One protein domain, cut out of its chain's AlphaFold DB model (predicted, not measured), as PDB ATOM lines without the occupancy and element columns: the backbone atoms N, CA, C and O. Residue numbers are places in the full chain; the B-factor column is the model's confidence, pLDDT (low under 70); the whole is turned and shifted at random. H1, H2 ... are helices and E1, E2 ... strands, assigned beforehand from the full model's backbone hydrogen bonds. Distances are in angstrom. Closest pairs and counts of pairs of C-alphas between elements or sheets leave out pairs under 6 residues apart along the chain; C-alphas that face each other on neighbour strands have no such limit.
ATOM      1  N   ASP A 169     150.931 205.671 162.615       80.56
ATOM      2  CA  ASP A 169     150.672 205.761 161.172       80.56
ATOM      3  C   ASP A 169     151.881 206.281 160.379       80.56
ATOM      4  O   ASP A 169     152.043 205.971 159.200       80.56
ATOM      5  N   GLU A 170     152.729 207.114 160.979       82.31
ATOM      6  CA  GLU A 170     154.002 207.561 160.399       82.31
ATOM      7  C   GLU A 170     155.049 206.445 160.438       82.31
ATOM      8  O   GLU A 170     155.642 206.153 159.403       82.31
ATOM      9  N   ALA A 171     155.183 205.742 161.566       82.69
ATOM     10  CA  ALA A 171     156.031 204.561 161.690       82.69
ATOM     11  C   ALA A 171     155.622 203.456 160.702       82.69
ATOM     12  O   ALA A 171     156.476 202.901 160.018       82.69
ATOM     13  N   LEU A 172     154.323 203.184 160.540       85.19
ATOM     14  CA  LEU A 172     153.823 202.242 159.532       85.19
ATOM     15  C   LEU A 172     154.217 202.658 158.111       85.19
ATOM     16  O   LEU A 172     154.753 201.839 157.371       85.19
ATOM     17  N   ARG A 173     154.027 203.932 157.738       87.31
ATOM     18  CA  ARG A 173     154.405 204.438 156.405       87.31
ATOM     19  C   ARG A 173     155.916 204.397 156.161       87.31
ATOM     20  O   ARG A 173     156.329 204.070 155.051       87.31
ATOM     21  N   LEU A 174     156.733 204.705 157.170       87.31
ATOM     22  CA  LEU A 174     158.194 204.608 157.084       87.31
ATOM     23  C   LEU A 174     158.657 203.148 156.985       87.31
ATOM     24  O   LEU A 174     159.514 202.841 156.160       87.31
ATOM     25  N   PHE A 175     158.064 202.237 157.762       89.69
ATOM     26  CA  PHE A 175     158.368 200.806 157.705       89.69
ATOM     27  C   PHE A 175     157.973 200.196 156.355       89.69
ATOM     28  O   PHE A 175     158.795 199.533 155.725       89.69
ATOM     29  N   ASP A 176     156.764 200.479 155.862       87.19
ATOM     30  CA  ASP A 176     156.311 200.032 154.541       87.19
ATOM     31  C   ASP A 176     157.259 200.535 153.440       87.19
ATOM     32  O   ASP A 176     157.698 199.749 152.603       87.19
ATOM     33  N   ALA A 177     157.653 201.815 153.476       87.25
ATOM     34  CA  ALA A 177     158.616 202.392 152.535       87.25
ATOM     35  C   ALA A 177     160.018 201.751 152.636       87.25
ATOM     36  O   ALA A 177     160.691 201.570 151.616       87.25
ATOM     37  N   ALA A 178     160.454 201.381 153.843       88.62
ATOM     38  CA  ALA A 178     161.723 200.700 154.081       88.62
ATOM     39  C   ALA A 178     161.720 199.260 153.534       88.62
ATOM     40  O   ALA A 178     162.710 198.850 152.922       88.62
ATOM     41  N   VAL A 179     160.605 198.529 153.668       86.88
ATOM     42  CA  VAL A 179     160.390 197.205 153.050       86.88
ATOM     43  C   VAL A 179     160.353 197.322 151.524       86.88
ATOM     44  O   VAL A 179     161.098 196.623 150.835       86.88
ATOM     45  N   ASP A 180     159.565 198.261 150.988       85.06
ATOM     46  CA  ASP A 180     159.456 198.559 149.553       85.06
ATOM     47  C   ASP A 180     160.826 198.756 148.890       85.06
ATOM     48  O   ASP A 180     161.062 198.310 147.767       85.06
ATOM     49  N   LYS A 181     161.738 199.428 149.595       86.50
ATOM     50  CA  LYS A 181     163.103 199.738 149.162       86.50
ATOM     51  C   LYS A 181     163.981 198.489 149.020       86.50
ATOM     52  O   LYS A 181     164.673 198.380 148.012       86.50
ATOM     53  N   ARG A 182     163.896 197.513 149.937       87.00
ATOM     54  CA  ARG A 182     164.630 196.231 149.811       87.00
ATOM     55  C   ARG A 182     163.959 195.273 148.818       87.00
ATOM     56  O   ARG A 182     164.644 194.508 148.147       87.00
ATOM     57  N   VAL A 183     162.634 195.339 148.644       80.38
ATOM     58  CA  VAL A 183     161.948 194.593 147.566       80.38
ATOM     59  C   VAL A 183     162.338 195.116 146.178       80.38
ATOM     60  O   VAL A 183     162.447 194.327 145.240       80.38
ATOM     61  N   LYS A 184     162.593 196.423 146.045       82.00
ATOM     62  CA  LYS A 184     163.061 197.050 144.796       82.00
ATOM     63  C   LYS A 184     164.544 196.831 144.504       82.00
ATOM     64  O   LYS A 184     164.914 196.926 143.339       82.00
ATOM     65  N   SER A 185     165.374 196.561 145.514       81.00
ATOM     66  CA  SER A 185     166.815 196.380 145.320       81.00
ATOM     67  C   SER A 185     167.134 195.025 144.671       81.00
ATOM     68  O   SER A 185     167.726 194.982 143.595       81.00
ATOM     69  N   GLY A 186     166.596 193.931 145.222       74.94
ATOM     70  CA  GLY A 186     166.695 192.600 144.613       74.94
ATOM     71  C   GLY A 186     166.816 191.431 145.588       74.94
ATOM     72  O   GLY A 186     166.521 190.302 145.187       74.94
ATOM     73  N   LEU A 187     167.172 191.682 146.855       74.62
ATOM     74  CA  LEU A 187     167.394 190.650 147.889       74.62
ATOM     75  C   LEU A 187     166.266 189.604 148.014       74.62
ATOM     76  O   LEU A 187     166.534 188.442 148.300       74.62
ATOM     77  N   PHE A 188     165.010 189.977 147.764       67.81
ATOM     78  CA  PHE A 188     163.848 189.078 147.869       67.81
ATOM     79  C   PHE A 188     163.673 188.095 146.687       67.81
ATOM     80  O   PHE A 188     162.614 187.484 146.539       67.81
ATOM     81  N   ASN A 210     154.299 193.327 148.520       74.06
ATOM     82  CA  ASN A 210     155.654 193.433 149.073       74.06
ATOM     83  C   ASN A 210     155.754 192.896 150.513       74.06
ATOM     84  O   ASN A 210     156.771 192.308 150.873       74.06
ATOM     85  N   LEU A 211     154.680 193.003 151.304       74.50
ATOM     86  CA  LEU A 211     154.591 192.390 152.636       74.50
ATOM     87  C   LEU A 211     154.559 190.857 152.575       74.50
ATOM     88  O   LEU A 211     155.083 190.189 153.460       74.50
ATOM     89  N   GLU A 212     153.982 190.290 151.516       74.12
ATOM     90  CA  GLU A 212     153.926 188.839 151.340       74.12
ATOM     91  C   GLU A 212     155.273 188.296 150.840       74.12
ATOM     92  O   GLU A 212     155.741 187.266 151.312       74.12
ATOM     93  N   ARG A 213     155.991 189.055 149.997       75.25
ATOM     94  CA  ARG A 213     157.399 188.762 149.649       75.25
ATOM     95  C   ARG A 213     158.299 188.744 150.886       75.25
ATOM     96  O   ARG A 213     159.187 187.900 150.981       75.25
ATOM     97  N   LEU A 214     158.044 189.644 151.837       78.75
ATOM     98  CA  LEU A 214     158.747 189.686 153.116       78.75
ATOM     99  C   LEU A 214     158.480 188.434 153.970       78.75
ATOM    100  O   LEU A 214     159.429 187.853 154.493       78.75
ATOM    101  N   ARG A 215     157.230 187.959 154.036       77.06
ATOM    102  CA  ARG A 215     156.875 186.691 154.705       77.06
ATOM    103  C   ARG A 215     157.503 185.474 154.030       77.06
ATOM    104  O   ARG A 215     158.094 184.649 154.717       77.06
ATOM    105  N   VAL A 216     157.452 185.388 152.699       76.50
ATOM    106  CA  VAL A 216     158.081 184.294 151.935       76.50
ATOM    107  C   VAL A 216     159.593 184.246 152.178       76.50
ATOM    108  O   VAL A 216     160.139 183.170 152.398       76.50
ATOM    109  N   ALA A 217     160.277 185.393 152.213       78.56
ATOM    110  CA  ALA A 217     161.705 185.432 152.527       78.56
ATOM    111  C   ALA A 217     162.012 185.081 153.994       78.56
ATOM    112  O   ALA A 217     163.007 184.402 154.245       78.56
ATOM    113  N   SER A 218     161.157 185.485 154.941       81.19
ATOM    114  CA  SER A 218     161.251 185.092 156.355       81.19
ATOM    115  C   SER A 218     161.130 183.574 156.526       81.19
ATOM    116  O   SER A 218     162.017 182.947 157.103       81.19
ATOM    117  N   ALA A 219     160.107 182.966 155.915       76.56
ATOM    118  CA  ALA A 219     159.906 181.517 155.891       76.56
ATOM    119  C   ALA A 219     161.050 180.768 155.175       76.56
ATOM    120  O   ALA A 219     161.422 179.674 155.587       76.56
ATOM    121  N   ALA A 220     161.662 181.378 154.155       76.19
ATOM    122  CA  ALA A 220     162.869 180.872 153.493       76.19
ATOM    123  C   ALA A 220     164.179 181.117 154.284       76.19
ATOM    124  O   ALA A 220     165.266 180.870 153.758       76.19
ATOM    125  N   GLY A 221     164.103 181.617 155.523       82.19
ATOM    126  CA  GLY A 221     165.252 181.809 156.413       82.19
ATOM    127  C   GLY A 221     166.114 183.045 156.117       82.19
ATOM    128  O   GLY A 221     167.233 183.128 156.610       82.19
ATOM    129  N   SER A 222     165.642 184.008 155.322       88.00
ATOM    130  CA  SER A 222     166.474 185.093 154.767       88.00
ATOM    131  C   SER A 222     167.005 186.095 155.810       88.00
ATOM    132  O   SER A 222     166.282 186.495 156.722       88.00
ATOM    133  N   ALA A 223     168.245 186.566 155.624       91.38
ATOM    134  CA  ALA A 223     168.960 187.478 156.526       91.38
ATOM    135  C   ALA A 223     169.271 188.853 155.887       91.38
ATOM    136  O   ALA A 223     170.193 188.974 155.069       91.38
ATOM    137  N   LEU A 224     168.535 189.908 156.259       91.38
ATOM    138  CA  LEU A 224     168.717 191.263 155.704       91.38
ATOM    139  C   LEU A 224     168.251 192.393 156.638       91.38
ATOM    140  O   LEU A 224     167.329 192.212 157.432       91.38
ATOM    141  N   ARG A 225     168.821 193.597 156.489       93.19
ATOM    142  CA  ARG A 225     168.389 194.783 157.246       93.19
ATOM    143  C   ARG A 225     167.136 195.415 156.633       93.19
ATOM    144  O   ARG A 225     167.176 196.018 155.561       93.19
ATOM    145  N   LEU A 226     166.014 195.326 157.342       91.88
ATOM    146  CA  LEU A 226     164.741 195.940 156.948       91.88
ATOM    147  C   LEU A 226     164.738 197.457 157.172       91.88
ATOM    148  O   LEU A 226     164.223 198.193 156.335       91.88
ATOM    149  N   VAL A 227     165.324 197.924 158.282       91.62
ATOM    150  CA  VAL A 227     165.352 199.343 158.679       91.62
ATOM    151  C   VAL A 227     166.757 199.747 159.122       91.62
ATOM    152  O   VAL A 227     167.316 199.169 160.055       91.62
ATOM    153  N   HIS A 228     167.316 200.776 158.483       89.75
ATOM    154  CA  HIS A 228     168.666 201.294 158.706       89.75
ATOM    155  C   HIS A 228     168.649 202.745 159.230       89.75
ATOM    156  O   HIS A 228     169.166 203.673 158.602       89.75
ATOM    157  N   GLY A 229     168.066 202.955 160.412       87.12
ATOM    158  CA  GLY A 229     168.246 204.194 161.166       87.12
ATOM    159  C   GLY A 229     167.717 205.431 160.446       87.12
ATOM    160  O   GLY A 229     166.679 205.412 159.779       87.12
ATOM    161  N   THR A 230     168.503 206.506 160.518       79.50
ATOM    162  CA  THR A 230     168.290 207.764 159.791       79.50
ATOM    163  C   THR A 230     168.108 207.556 158.278       79.50
ATOM    164  O   THR A 230     167.393 208.327 157.645       79.50
ATOM    165  N   GLY A 231     168.702 206.503 157.698       80.19
ATOM    166  CA  GLY A 231     168.598 206.160 156.272       80.19
ATOM    167  C   GLY A 231     167.215 205.661 155.827       80.19
ATOM    168  O   GLY A 231     166.972 205.556 154.623       80.19
ATOM    169  N   ASP A 232     166.316 205.380 156.776       83.56
ATOM    170  CA  ASP A 232     164.904 205.026 156.564       83.56
ATOM    171  C   ASP A 232     163.947 205.817 157.491       83.56
ATOM    172  O   ASP A 232     162.788 205.450 157.653       83.56
ATOM    173  N   GLY A 233     164.420 206.907 158.110       79.62
ATOM    174  CA  GLY A 233     163.618 207.793 158.971       79.62
ATOM    175  C   GLY A 233     163.492 207.386 160.449       79.62
ATOM    176  O   GLY A 233     162.978 208.170 161.244       79.62
ATOM    177  N   PHE A 234     164.002 206.223 160.854       79.06
ATOM    178  CA  PHE A 234     163.966 205.736 162.241       79.06
ATOM    179  C   PHE A 234     165.248 206.096 162.999       79.06
ATOM    180  O   PHE A 234     166.067 205.232 163.313       79.06
ATOM    181  N   ASP A 235     165.481 207.382 163.259       78.56
ATOM    182  CA  ASP A 235     166.770 207.806 163.811       78.56
ATOM    183  C   ASP A 235     167.085 207.159 165.178       78.56
ATOM    184  O   ASP A 235     166.255 207.112 166.087       78.56
ATOM    185  N   GLY A 236     168.295 206.604 165.296       76.62
ATOM    186  CA  GLY A 236     168.742 205.831 166.458       76.62
ATOM    187  C   GLY A 236     168.150 204.416 166.632       76.62
ATOM    188  O   GLY A 236     168.455 203.789 167.649       76.62
ATOM    189  N   ALA A 237     167.356 203.887 165.690       84.56
ATOM    190  CA  ALA A 237     166.777 202.534 165.745       84.56
ATOM    191  C   ALA A 237     166.938 201.752 164.423       84.56
ATOM    192  O   ALA A 237     166.910 202.321 163.335       84.56
ATOM    193  N   THR A 238     167.113 200.431 164.490       91.81
ATOM    194  CA  THR A 238     167.273 199.568 163.300       91.81
ATOM    195  C   THR A 238     166.508 198.258 163.443       91.81
ATOM    196  O   THR A 238     166.200 197.862 164.562       91.81
ATOM    197  N   ALA A 239     166.225 197.571 162.333       92.75
ATOM    198  CA  ALA A 239     165.569 196.261 162.343       92.75
ATOM    199  C   ALA A 239     166.156 195.314 161.285       92.75
ATOM    200  O   ALA A 239     166.263 195.700 160.119       92.75
ATOM    201  N   ASP A 240     166.476 194.080 161.678       93.06
ATOM    202  CA  ASP A 240     166.879 192.978 160.795       93.06
ATOM    203  C   ASP A 240     165.790 191.918 160.694       93.06
ATOM    204  O   ASP A 240     165.196 191.548 161.702       93.06
ATOM    205  N   LEU A 241     165.604 191.367 159.497       91.38
ATOM    206  CA  LEU A 241     165.029 190.041 159.325       91.38
ATOM    207  C   LEU A 241     166.144 189.012 159.522       91.38
ATOM    208  O   LEU A 241     167.167 189.082 158.838       91.38
ATOM    209  N   LEU A 242     165.932 188.069 160.435       90.12
ATOM    210  CA  LEU A 242     166.839 186.973 160.762       90.12
ATOM    211  C   LEU A 242     166.055 185.659 160.638       90.12
ATOM    212  O   LEU A 242     165.707 185.011 161.625       90.12
ATOM    213  N   GLY A 243     165.722 185.307 159.394       86.19
ATOM    214  CA  GLY A 243     164.881 184.159 159.067       86.19
ATOM    215  C   GLY A 243     163.468 184.289 159.644       86.19
ATOM    216  O   GLY A 243     162.774 185.244 159.283       86.19
ATOM    217  N   PRO A 244     163.016 183.364 160.513       80.69
ATOM    218  CA  PRO A 244     161.678 183.416 161.103       80.69
ATOM    219  C   PRO A 244     161.500 184.556 162.119       80.69
ATOM    220  O   PRO A 244     160.372 184.834 162.511       80.69
ATOM    221  N   ALA A 245     162.584 185.204 162.561       84.94
ATOM    222  CA  ALA A 245     162.558 186.249 163.579       84.94
ATOM    223  C   ALA A 245     162.907 187.637 163.019       84.94
ATOM    224  O   ALA A 245     163.575 187.770 161.990       84.94
ATOM    225  N   VAL A 246     162.519 188.686 163.748       87.25
ATOM    226  CA  VAL A 246     163.006 190.059 163.537       87.25
ATOM    227  C   VAL A 246     163.756 190.546 164.768       87.25
ATOM    228  O   VAL A 246     163.267 190.413 165.884       87.25
ATOM    229  N   LEU A 247     164.918 191.164 164.571       89.75
ATOM    230  CA  LEU A 247     165.686 191.815 165.633       89.75
ATOM    231  C   LEU A 247     165.624 193.332 165.467       89.75
ATOM    232  O   LEU A 247     166.192 193.879 164.524       89.75
ATOM    233  N   VAL A 248     164.976 194.017 166.406       89.12
ATOM    234  CA  VAL A 248     164.981 195.478 166.524       89.12
ATOM    235  C   VAL A 248     166.080 195.902 167.500       89.12
ATOM    236  O   VAL A 248     166.148 195.425 168.629       89.12
ATOM    237  N   GLU A 249     166.938 196.836 167.098       88.69
ATOM    238  CA  GLU A 249     167.999 197.381 167.948       88.69
ATOM    239  C   GLU A 249     167.745 198.861 168.254       88.69
ATOM    240  O   GLU A 249     167.575 199.675 167.342       88.69
ATOM    241  N   GLN A 250     167.784 199.232 169.536       85.06
ATOM    242  CA  GLN A 250     167.710 200.626 169.974       85.06
ATOM    243  C   GLN A 250     169.115 201.140 170.321       85.06
ATOM    244  O   GLN A 250     169.669 200.815 171.373       85.06
ATOM    245  N   HIS A 251     169.688 201.974 169.451       81.38
ATOM    246  CA  HIS A 251     171.048 202.519 169.592       81.38
ATOM    247  C   HIS A 251     171.118 203.748 170.500       81.38
ATOM    248  O   HIS A 251     172.174 204.051 171.049       81.38
ATOM    249  N   ARG A 252     169.999 204.458 170.694       73.62
ATOM    250  CA  ARG A 252     169.903 205.667 171.532       73.62
ATOM    251  C   ARG A 252     168.650 205.622 172.409       73.62
ATOM    252  O   ARG A 252     167.583 205.287 171.910       73.62
ATOM    253  N   ARG A 253     168.750 206.034 173.685       69.12
ATOM    254  CA  ARG A 253     167.620 206.068 174.650       69.12
ATOM    255  C   ARG A 253     166.364 206.783 174.127       69.12
ATOM    256  O   ARG A 253     165.264 206.422 174.513       69.12
ATOM    257  N   TRP A 254     166.539 207.802 173.284       65.00
ATOM    258  CA  TRP A 254     165.467 208.639 172.731       65.00
ATOM    259  C   TRP A 254     164.897 208.145 171.390       65.00
ATOM    260  O   TRP A 254     163.983 208.771 170.859       65.00
ATOM    261  N   ALA A 255     165.432 207.064 170.811       72.62
ATOM    262  CA  ALA A 255     164.969 206.555 169.521       72.62
ATOM    263  C   ALA A 255     163.552 205.969 169.635       72.62
ATOM    264  O   ALA A 255     163.288 205.186 170.551       72.62
ATOM    265  N   CYS A 256     162.677 206.322 168.685       70.38
ATOM    266  CA  CYS A 256     161.253 205.955 168.636       70.38
ATOM    267  C   CYS A 256     161.045 204.468 168.294       70.38
ATOM    268  O   CYS A 256     160.602 204.121 167.199       70.38
ATOM    269  N   VAL A 257     161.404 203.581 169.222       78.81
ATOM    270  CA  VAL A 257     161.428 202.133 168.987       78.81
ATOM    271  C   VAL A 257     160.049 201.484 169.114       78.81
ATOM    272  O   VAL A 257     159.759 200.521 168.417       78.81
ATOM    273  N   ASP A 258     159.158 202.039 169.926       77.25
ATOM    274  CA  ASP A 258     157.860 201.433 170.244       77.25
ATOM    275  C   ASP A 258     156.848 201.581 169.085       77.25
ATOM    276  O   ASP A 258     156.190 200.593 168.744       77.25
ATOM    277  N   PRO A 259     156.775 202.731 168.371       80.81
ATOM    278  CA  PRO A 259     156.067 202.826 167.092       80.81
ATOM    279  C   PRO A 259     156.639 201.889 166.014       80.81
ATOM    280  O   PRO A 259     155.876 201.319 165.235       80.81
ATOM    281  N   LEU A 260     157.965 201.676 165.983       85.00
ATOM    282  CA  LEU A 260     158.609 200.720 165.069       85.00
ATOM    283  C   LEU A 260     158.213 199.271 165.403       85.00
ATOM    284  O   LEU A 260     157.827 198.530 164.505       85.00
ATOM    285  N   LEU A 261     158.235 198.876 166.679       83.12
ATOM    286  CA  LEU A 261     157.807 197.547 167.136       83.12
ATOM    287  C   LEU A 261     156.334 197.277 166.797       83.12
ATOM    288  O   LEU A 261     156.003 196.201 166.285       83.12
ATOM    289  N   ARG A 262     155.451 198.267 167.001       81.06
ATOM    290  CA  ARG A 262     154.038 198.173 166.599       81.06
ATOM    291  C   ARG A 262     153.874 198.088 165.079       81.06
ATOM    292  O   ARG A 262     153.061 197.290 164.618       81.06
ATOM    293  N   ALA A 263     154.669 198.822 164.295       85.12
ATOM    294  CA  ALA A 263     154.667 198.717 162.836       85.12
ATOM    295  C   ALA A 263     155.115 197.327 162.341       85.12
ATOM    296  O   ALA A 263     154.409 196.717 161.539       85.12
ATOM    297  N   VAL A 264     156.227 196.795 162.866       85.00
ATOM    298  CA  VAL A 264     156.740 195.446 162.554       85.00
ATOM    299  C   VAL A 264     155.679 194.384 162.862       85.00
ATOM    300  O   VAL A 264     155.279 193.632 161.971       85.00
ATOM    301  N   THR A 265     155.161 194.367 164.094       80.88
ATOM    302  CA  THR A 265     154.188 193.359 164.557       80.88
ATOM    303  C   THR A 265     152.885 193.420 163.751       80.88
ATOM    304  O   THR A 265     152.381 192.391 163.310       80.88
ATOM    305  N   LYS A 266     152.376 194.623 163.448       81.88
ATOM    306  CA  LYS A 266     151.159 194.833 162.638       81.88
ATOM    307  C   LYS A 266     151.322 194.444 161.159       81.88
ATOM    308  O   LYS A 266     150.319 194.293 160.458       81.88
ATOM    309  N   ARG A 267     152.552 194.299 160.655       81.38
ATOM    310  CA  ARG A 267     152.830 193.872 159.272       81.38
ATOM    311  C   ARG A 267     153.151 192.386 159.149       81.38
ATOM    312  O   ARG A 267     152.614 191.729 158.252       81.38
ATOM    313  N   LEU A 268     153.978 191.855 160.041       75.38
ATOM    314  CA  LEU A 268     154.398 190.451 160.006       75.38
ATOM    315  C   LEU A 268     153.392 189.515 160.691       75.38
ATOM    316  O   LEU A 268     153.193 188.400 160.218       75.38
ATOM    317  N   GLY A 269     152.664 190.013 161.693       65.69
ATOM    318  CA  GLY A 269     151.673 189.265 162.462       65.69
ATOM    319  C   GLY A 269     152.248 188.671 163.750       65.69
ATOM    320  O   GLY A 269     153.459 188.550 163.918       65.69
ATOM    321  N   GLU A 270     151.356 188.277 164.658       59.53
ATOM    322  CA  GLU A 270     151.688 187.798 166.012       59.53
ATOM    323  C   GLU A 270     152.559 186.530 166.022       59.53
ATOM    324  O   GLU A 270     153.302 186.305 166.972       59.53
ATOM    325  N   ALA A 271     152.510 185.733 164.950       60.81
ATOM    326  CA  ALA A 271     153.305 184.515 164.785       60.81
ATOM    327  C   ALA A 271     154.789 184.762 164.442       60.81
ATOM    328  O   ALA A 271     155.566 183.814 164.429       60.81
ATOM    329  N   THR A 272     155.193 186.004 164.142       72.44
ATOM    330  CA  THR A 272     156.606 186.347 163.909       72.44
ATOM    331  C   THR A 272     157.235 186.851 165.214       72.44
ATOM    332  O   THR A 272     156.834 187.924 165.680       72.44
ATOM    333  N   PRO A 273     158.209 186.140 165.815       78.00
ATOM    334  CA  PRO A 273     158.908 186.611 167.007       78.00
ATOM    335  C   PRO A 273     159.783 187.835 166.697       78.00
ATOM    336  O   PRO A 273     160.654 187.818 165.824       78.00
ATOM    337  N   VAL A 274     159.538 188.915 167.434       80.12
ATOM    338  CA  VAL A 274     160.254 190.188 167.360       80.12
ATOM    339  C   VAL A 274     161.046 190.355 168.648       80.12
ATOM    340  O   VAL A 274     160.466 190.402 169.730       80.12
ATOM    341  N   TYR A 275     162.363 190.472 168.532       82.25
ATOM    342  CA  TYR A 275     163.286 190.694 169.639       82.25
ATOM    343  C   TYR A 275     163.699 192.167 169.702       82.25
ATOM    344  O   TYR A 275     163.872 192.808 168.665       82.25
ATOM    345  N   LEU A 276     163.911 192.702 170.903       81.44
ATOM    346  CA  LEU A 276     164.406 194.057 171.140       81.44
ATOM    347  C   LEU A 276     165.755 194.027 171.867       81.44
ATOM    348  O   LEU A 276     165.867 193.445 172.939       81.44
ATOM    349  N   LYS A 277     166.762 194.715 171.320       82.19
ATOM    350  CA  LYS A 277     168.113 194.814 171.893       82.19
ATOM    351  C   LYS A 277     168.485 196.267 172.206       82.19
ATOM    352  O   LYS A 277     168.634 197.083 171.290       82.19
ATOM    353  N   ARG A 278     168.644 196.633 173.486       80.69
ATOM    354  CA  ARG A 278     168.916 198.027 173.903       80.69
ATOM    355  C   ARG A 278     170.422 198.291 174.037       80.69
ATOM    356  O   ARG A 278     171.004 198.282 175.119       80.69
ATOM    357  N   ARG A 279     171.056 198.599 172.899       73.81
ATOM    358  CA  ARG A 279     172.509 198.839 172.742       73.81
ATOM    359  C   ARG A 279     173.100 199.933 173.639       73.81
ATOM    360  O   ARG A 279     174.314 199.974 173.805       73.81
ATOM    361  N   TRP A 280     172.274 200.821 174.193       70.62
ATOM    362  CA  TRP A 280     172.712 201.906 175.074       70.62
ATOM    363  C   TRP A 280     172.898 201.498 176.545       70.62
ATOM    364  O   TRP A 280     173.486 202.275 177.301       70.62
ATOM    365  N   SER A 281     172.385 200.339 176.983       60.34
ATOM    366  CA  SER A 281     172.523 199.923 178.385       60.34
ATOM    367  C   SER A 281     173.915 199.361 178.694       60.34
ATOM    368  O   SER A 281     174.672 198.970 177.806       60.34
ATOM    369  N   LYS A 282     174.259 199.315 179.985       50.78
ATOM    370  CA  LYS A 282     175.461 198.649 180.509       50.78
ATOM    371  C   LYS A 282     175.147 197.345 181.248       50.78
ATOM    372  O   LYS A 282     176.051 196.519 181.363       50.78
ATOM    373  N   ALA A 283     173.904 197.109 181.671       53.38
ATOM    374  CA  ALA A 283     173.500 195.827 182.246       53.38
ATOM    375  C   ALA A 283     173.510 194.732 181.155       53.38
ATOM    376  O   ALA A 283     172.978 194.982 180.072       53.38
ATOM    377  N   PRO A 284     174.104 193.540 181.379       45.28
ATOM    378  CA  PRO A 284     174.113 192.470 180.377       45.28
ATOM    379  C   PRO A 284     172.705 192.021 179.964       45.28
ATOM    380  O   PRO A 284     172.414 191.987 178.773       45.28
ATOM    381  N   GLY A 285     171.795 191.819 180.925       48.34
ATOM    382  CA  GLY A 285     170.398 191.437 180.658       48.34
ATOM    383  C   GLY A 285     169.565 192.480 179.894       48.34
ATOM    384  O   GLY A 285     168.590 192.121 179.248       48.34
ATOM    385  N   GLU A 286     169.964 193.758 179.896       50.41
ATOM    386  CA  GLU A 286     169.350 194.799 179.047       50.41
ATOM    387  C   GLU A 286     170.065 194.966 177.692       50.41
ATOM    388  O   GLU A 286     169.518 195.568 176.763       50.41
ATOM    389  N   ARG A 287     171.305 194.468 177.578       51.69
ATOM    390  CA  ARG A 287     172.078 194.434 176.329       51.69
ATOM    391  C   ARG A 287     171.799 193.194 175.490       51.69
ATOM    392  O   ARG A 287     171.977 193.280 174.277       51.69
ATOM    393  N   GLY A 288     171.361 192.095 176.099       55.66
ATOM    394  CA  GLY A 288     170.767 190.956 175.404       55.66
ATOM    395  C   GLY A 288     169.516 191.354 174.614       55.66
ATOM    396  O   GLY A 288     168.962 192.443 174.784       55.66
ATOM    397  N   GLY A 289     169.094 190.487 173.697       59.25
ATOM    398  CA  GLY A 289     167.782 190.620 173.064       59.25
ATOM    399  C   GLY A 289     166.697 190.097 174.007       59.25
ATOM    400  O   GLY A 289     166.853 189.000 174.528       59.25
ATOM    401  N   CYS A 290     165.602 190.829 174.210       63.84
ATOM    402  CA  CYS A 290     164.395 190.294 174.850       63.84
ATOM    403  C   CYS A 290     163.299 190.044 173.807       63.84
ATOM    404  O   CYS A 290     163.156 190.823 172.866       63.84
ATOM    405  N   LEU A 291     162.526 188.966 173.956       59.81
ATOM    406  CA  LEU A 291     161.385 188.680 173.085       59.81
ATOM    407  C   LEU A 291     160.212 189.625 173.417       59.81
ATOM    408  O   LEU A 291     159.860 189.794 174.584       59.81
ATOM    409  N   VAL A 292     159.624 190.251 172.393       59.38
ATOM    410  CA  VAL A 292     158.581 191.290 172.519       59.38
ATOM    411  C   VAL A 292     157.227 190.851 171.949       59.38
ATOM    412  O   VAL A 292     156.199 191.185 172.534       59.38
ATOM    413  N   SER A 293     157.193 190.091 170.850       58.81
ATOM    414  CA  SER A 293     155.970 189.425 170.359       58.81
ATOM    415  C   SER A 293     155.983 187.933 170.705       58.81
ATOM    416  O   SER A 293     157.040 187.322 170.812       58.81
ATOM    417  N   GLY A 294     154.802 187.349 170.920       43.56
ATOM    418  CA  GLY A 294     154.630 186.001 171.485       43.56
ATOM    419  C   GLY A 294     154.036 186.017 172.900       43.56
ATOM    420  O   GLY A 294     153.373 185.067 173.304       43.56
ATOM    421  N   VAL A 295     154.159 187.143 173.613       39.62
ATOM    422  CA  VAL A 295     153.276 187.492 174.737       39.62
ATOM    423  C   VAL A 295     152.052 188.225 174.162       39.62
ATOM    424  O   VAL A 295     152.239 189.130 173.345       39.62
ATOM    425  N   PRO A 296     150.806 187.873 174.538       35.88
ATOM    426  CA  PRO A 296     149.617 188.526 173.996       35.88
ATOM    427  C   PRO A 296     149.518 189.981 174.474       35.88
ATOM    428  O   PRO A 296     149.213 190.252 175.636       35.88
ATOM    429  N   VAL A 297     149.743 190.923 173.557       40.81
ATOM    430  CA  VAL A 297     149.453 192.347 173.766       40.81
ATOM    431  C   VAL A 297     147.958 192.546 173.547       40.81
ATOM    432  O   VAL A 297     147.471 192.377 172.429       40.81
ATOM    433  N   ASP A 305     154.709 199.851 177.791       40.31
ATOM    434  CA  ASP A 305     156.032 199.963 178.411       40.31
ATOM    435  C   ASP A 305     156.129 199.047 179.638       40.31
ATOM    436  O   ASP A 305     157.094 198.292 179.768       40.31
ATOM    437  N   GLY A 306     155.099 199.044 180.491       44.25
ATOM    438  CA  GLY A 306     154.961 198.113 181.609       44.25
ATOM    439  C   GLY A 306     154.885 196.654 181.152       44.25
ATOM    440  O   GLY A 306     155.608 195.811 181.677       44.25
ATOM    441  N   ALA A 307     154.091 196.351 180.119       43.47
ATOM    442  CA  ALA A 307     153.967 194.999 179.574       43.47
ATOM    443  C   ALA A 307     155.288 194.480 178.977       43.47
ATOM    444  O   ALA A 307     155.662 193.334 179.232       43.47
ATOM    445  N   LEU A 308     156.027 195.319 178.238       44.84
ATOM    446  CA  LEU A 308     157.352 194.982 177.707       44.84
ATOM    447  C   LEU A 308     158.383 194.834 178.827       44.84
ATOM    448  O   LEU A 308     159.187 193.907 178.783       44.84
ATOM    449  N   ALA A 309     158.371 195.713 179.832       44.12
ATOM    450  CA  ALA A 309     159.285 195.634 180.967       44.12
ATOM    451  C   ALA A 309     159.033 194.379 181.819       44.12
ATOM    452  O   ALA A 309     159.985 193.717 182.226       44.12
ATOM    453  N   ASP A 310     157.773 194.010 182.050       42.91
ATOM    454  CA  ASP A 310     157.402 192.797 182.781       42.91
ATOM    455  C   ASP A 310     157.622 191.520 181.961       42.91
ATOM    456  O   ASP A 310     157.907 190.478 182.546       42.91
ATOM    457  N   ALA A 311     157.495 191.558 180.630       46.69
ATOM    458  CA  ALA A 311     157.852 190.436 179.757       46.69
ATOM    459  C   ALA A 311     159.375 190.239 179.685       46.69
ATOM    460  O   ALA A 311     159.861 189.143 179.945       46.69
ATOM    461  N   ALA A 312     160.134 191.307 179.418       44.28
ATOM    462  CA  ALA A 312     161.592 191.264 179.354       44.28
ATOM    463  C   ALA A 312     162.220 190.883 180.702       44.28
ATOM    464  O   ALA A 312     163.165 190.099 180.729       44.28
ATOM    465  N   ARG A 313     161.673 191.384 181.821       44.56
ATOM    466  CA  ARG A 313     162.123 190.997 183.161       44.56
ATOM    467  C   ARG A 313     161.809 189.532 183.454       44.56
ATOM    468  O   ARG A 313     162.721 188.833 183.855       44.56
ATOM    469  N   ARG A 314     160.601 189.029 183.157       46.00
ATOM    470  CA  ARG A 314     160.297 187.590 183.306       46.00
ATOM    471  C   ARG A 314     161.196 186.703 182.450       46.00
ATOM    472  O   ARG A 314     161.702 185.723 182.968       46.00
ATOM    473  N   ALA A 315     161.455 187.063 181.193       47.56
ATOM    474  CA  ALA A 315     162.362 186.299 180.335       47.56
ATOM    475  C   ALA A 315     163.807 186.290 180.873       47.56
ATOM    476  O   ALA A 315     164.477 185.262 180.817       47.56
ATOM    477  N   ALA A 316     164.282 187.409 181.432       43.69
ATOM    478  CA  ALA A 316     165.589 187.484 182.085       43.69
ATOM    479  C   ALA A 316     165.630 186.723 183.425       43.69
ATOM    480  O   ALA A 316     166.619 186.051 183.705       43.69
ATOM    481  N   ASP A 317     164.563 186.792 184.226       41.47
ATOM    482  CA  ASP A 317     164.420 186.079 185.499       41.47
ATOM    483  C   ASP A 317     164.326 184.555 185.269       41.47
ATOM    484  O   ASP A 317     164.951 183.791 185.996       41.47
ATOM    485  N   GLU A 318     163.606 184.098 184.237       45.31
ATOM    486  CA  GLU A 318     163.517 182.684 183.836       45.31
ATOM    487  C   GLU A 318     164.857 182.169 183.286       45.31
ATOM    488  O   GLU A 318     165.327 181.114 183.712       45.31
ATOM    489  N   ALA A 319     165.532 182.941 182.424       43.56
ATOM    490  CA  ALA A 319     166.867 182.604 181.920       43.56
ATOM    491  C   ALA A 319     167.952 182.605 183.018       43.56
ATOM    492  O   ALA A 319     168.941 181.886 182.899       43.56
ATOM    493  N   ALA A 320     167.773 183.385 184.090       42.94
ATOM    494  CA  ALA A 320     168.635 183.363 185.273       42.94
ATOM    495  C   ALA A 320     168.245 182.272 186.294       42.94
ATOM    496  O   ALA A 320     169.069 181.897 187.125       42.94
ATOM    497  N   ARG A 329     167.255 177.991 172.956       43.44
ATOM    498  CA  ARG A 329     165.866 178.208 172.491       43.44
ATOM    499  C   ARG A 329     165.707 179.352 171.483       43.44
ATOM    500  O   ARG A 329     164.829 179.278 170.631       43.44
ATOM    501  N   ASP A 330     166.566 180.369 171.556       65.50
ATOM    502  CA  ASP A 330     166.596 181.513 170.633       65.50
ATOM    503  C   ASP A 330     167.697 181.394 169.560       65.50
ATOM    504  O   ASP A 330     168.201 182.403 169.046       65.50
ATOM    505  N   TRP A 331     168.113 180.161 169.248       76.69
ATOM    506  CA  TRP A 331     169.006 179.868 168.133       76.69
ATOM    507  C   TRP A 331     168.229 179.764 166.819       76.69
ATOM    508  O   TRP A 331     167.272 178.995 166.707       76.69
ATOM    509  N   VAL A 332     168.658 180.505 165.797       81.56
ATOM    510  CA  VAL A 332     168.070 180.452 164.452       81.56
ATOM    511  C   VAL A 332     169.142 180.241 163.391       81.56
ATOM    512  O   VAL A 332     170.163 180.929 163.369       81.56
ATOM    513  N   VAL A 333     168.893 179.315 162.462       86.50
ATOM    514  CA  VAL A 333     169.661 179.234 161.214       86.50
ATOM    515  C   VAL A 333     169.060 180.218 160.225       86.50
ATOM    516  O   VAL A 333     167.891 180.106 159.855       86.50
TER     517      VAL A 333
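This is residues 169 to 188, 210 to 297, 305 to 320 and 329 to 333 of the 1200 residues of the protein "Hypothetical protein" of Micromonas pusilla (UniProt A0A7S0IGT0). A twisted sheet of five strands forms a wall, with helices H1, H2 and H4 covering one face over its E1 to E3 part and H6 packing at its E5 end; the other face is largely bare. Short helices H3 and H5 sit at its margins, and the short strand E6 lies off one end of E2. The printed part has 129 residues, with six named helices and six named strands in the order H1 H2 E1 H3 E2 E3 H4 E4 H5 E5 H6 E6. The sheet's order is E1, E2, E3, E4, E5, mixed; the class is mixed, helices and strands. The whole is compact, with a radius of gyration of the C-alphas of 14.2 A and spans of 42 by 30 by 24 A.

H1, residues 169 to 185, begins at C-alpha 169 (150.672, 205.761, 161.172) and is 24.5 A long. H2 is residues 210 to 219, 14.4 A. E1 is residues 223 to 228, 14.0 A, H3 229 to 232, E2 237 to 242, 16.3 A, and E3 245 to 250, 16.6 A. H4 is residues 257 to 268, 16.3 A, E4 274 to 278, 13.4 A, H5 284 to 287 and E5 289 to 291. H6 is residues 305 to 320, 21.9 A. E6, residues 331 to 333, ends at C-alpha 333 (169.661, 179.234, 161.214).

H1, the hub, touches H4 with its residues 171 to 175 alone, closest at the C-alphas of Leu 172 and Ala 263, 4.9 A, at a steep tilt of 60 degrees. It also touches H2 and H3. H1, H2 and H4 are on the same face of the sheet; H4, at a height over the sheet of 9.4 A, runs along the strands. E1 and E2 are antiparallel, with N 226 and O 239 at 2.8 A. The hairpin E2 and E3 has N 240 and O 247 at 2.9 A. E3, H4 and E4 form a strand-helix-strand unit, two parallel neighbour strands with a helix between, its crossover right-handed; N 248 and O 275 are 2.8 A apart. E4 and E5 are antiparallel, with N 290 and O 276 at 2.9 A. H6 is on the sheet, with the C-alphas of Cys 290 and Ala 312 closest at 5.4 A; H5 only grazes the sheet. E6 pairs with no named strand. Every O i to N i+4 pair is within hydrogen-bond range in H1, H2, H4 and H6; H3 and H5 are too short for one.

The two C-alphas farthest apart, of Lys 184 and Ala 320, are 43.1 A apart. Residues 189 to 209, 298 to 304 and 321 to 328 are not printed; the C-alpha gaps are 9.4, 11.1 and 14.1 A. Of the links printed whole, none is long. Mean pLDDT of the printed part is 72.4, and residues 281 to 297 and 305 to 320 are among those under 70.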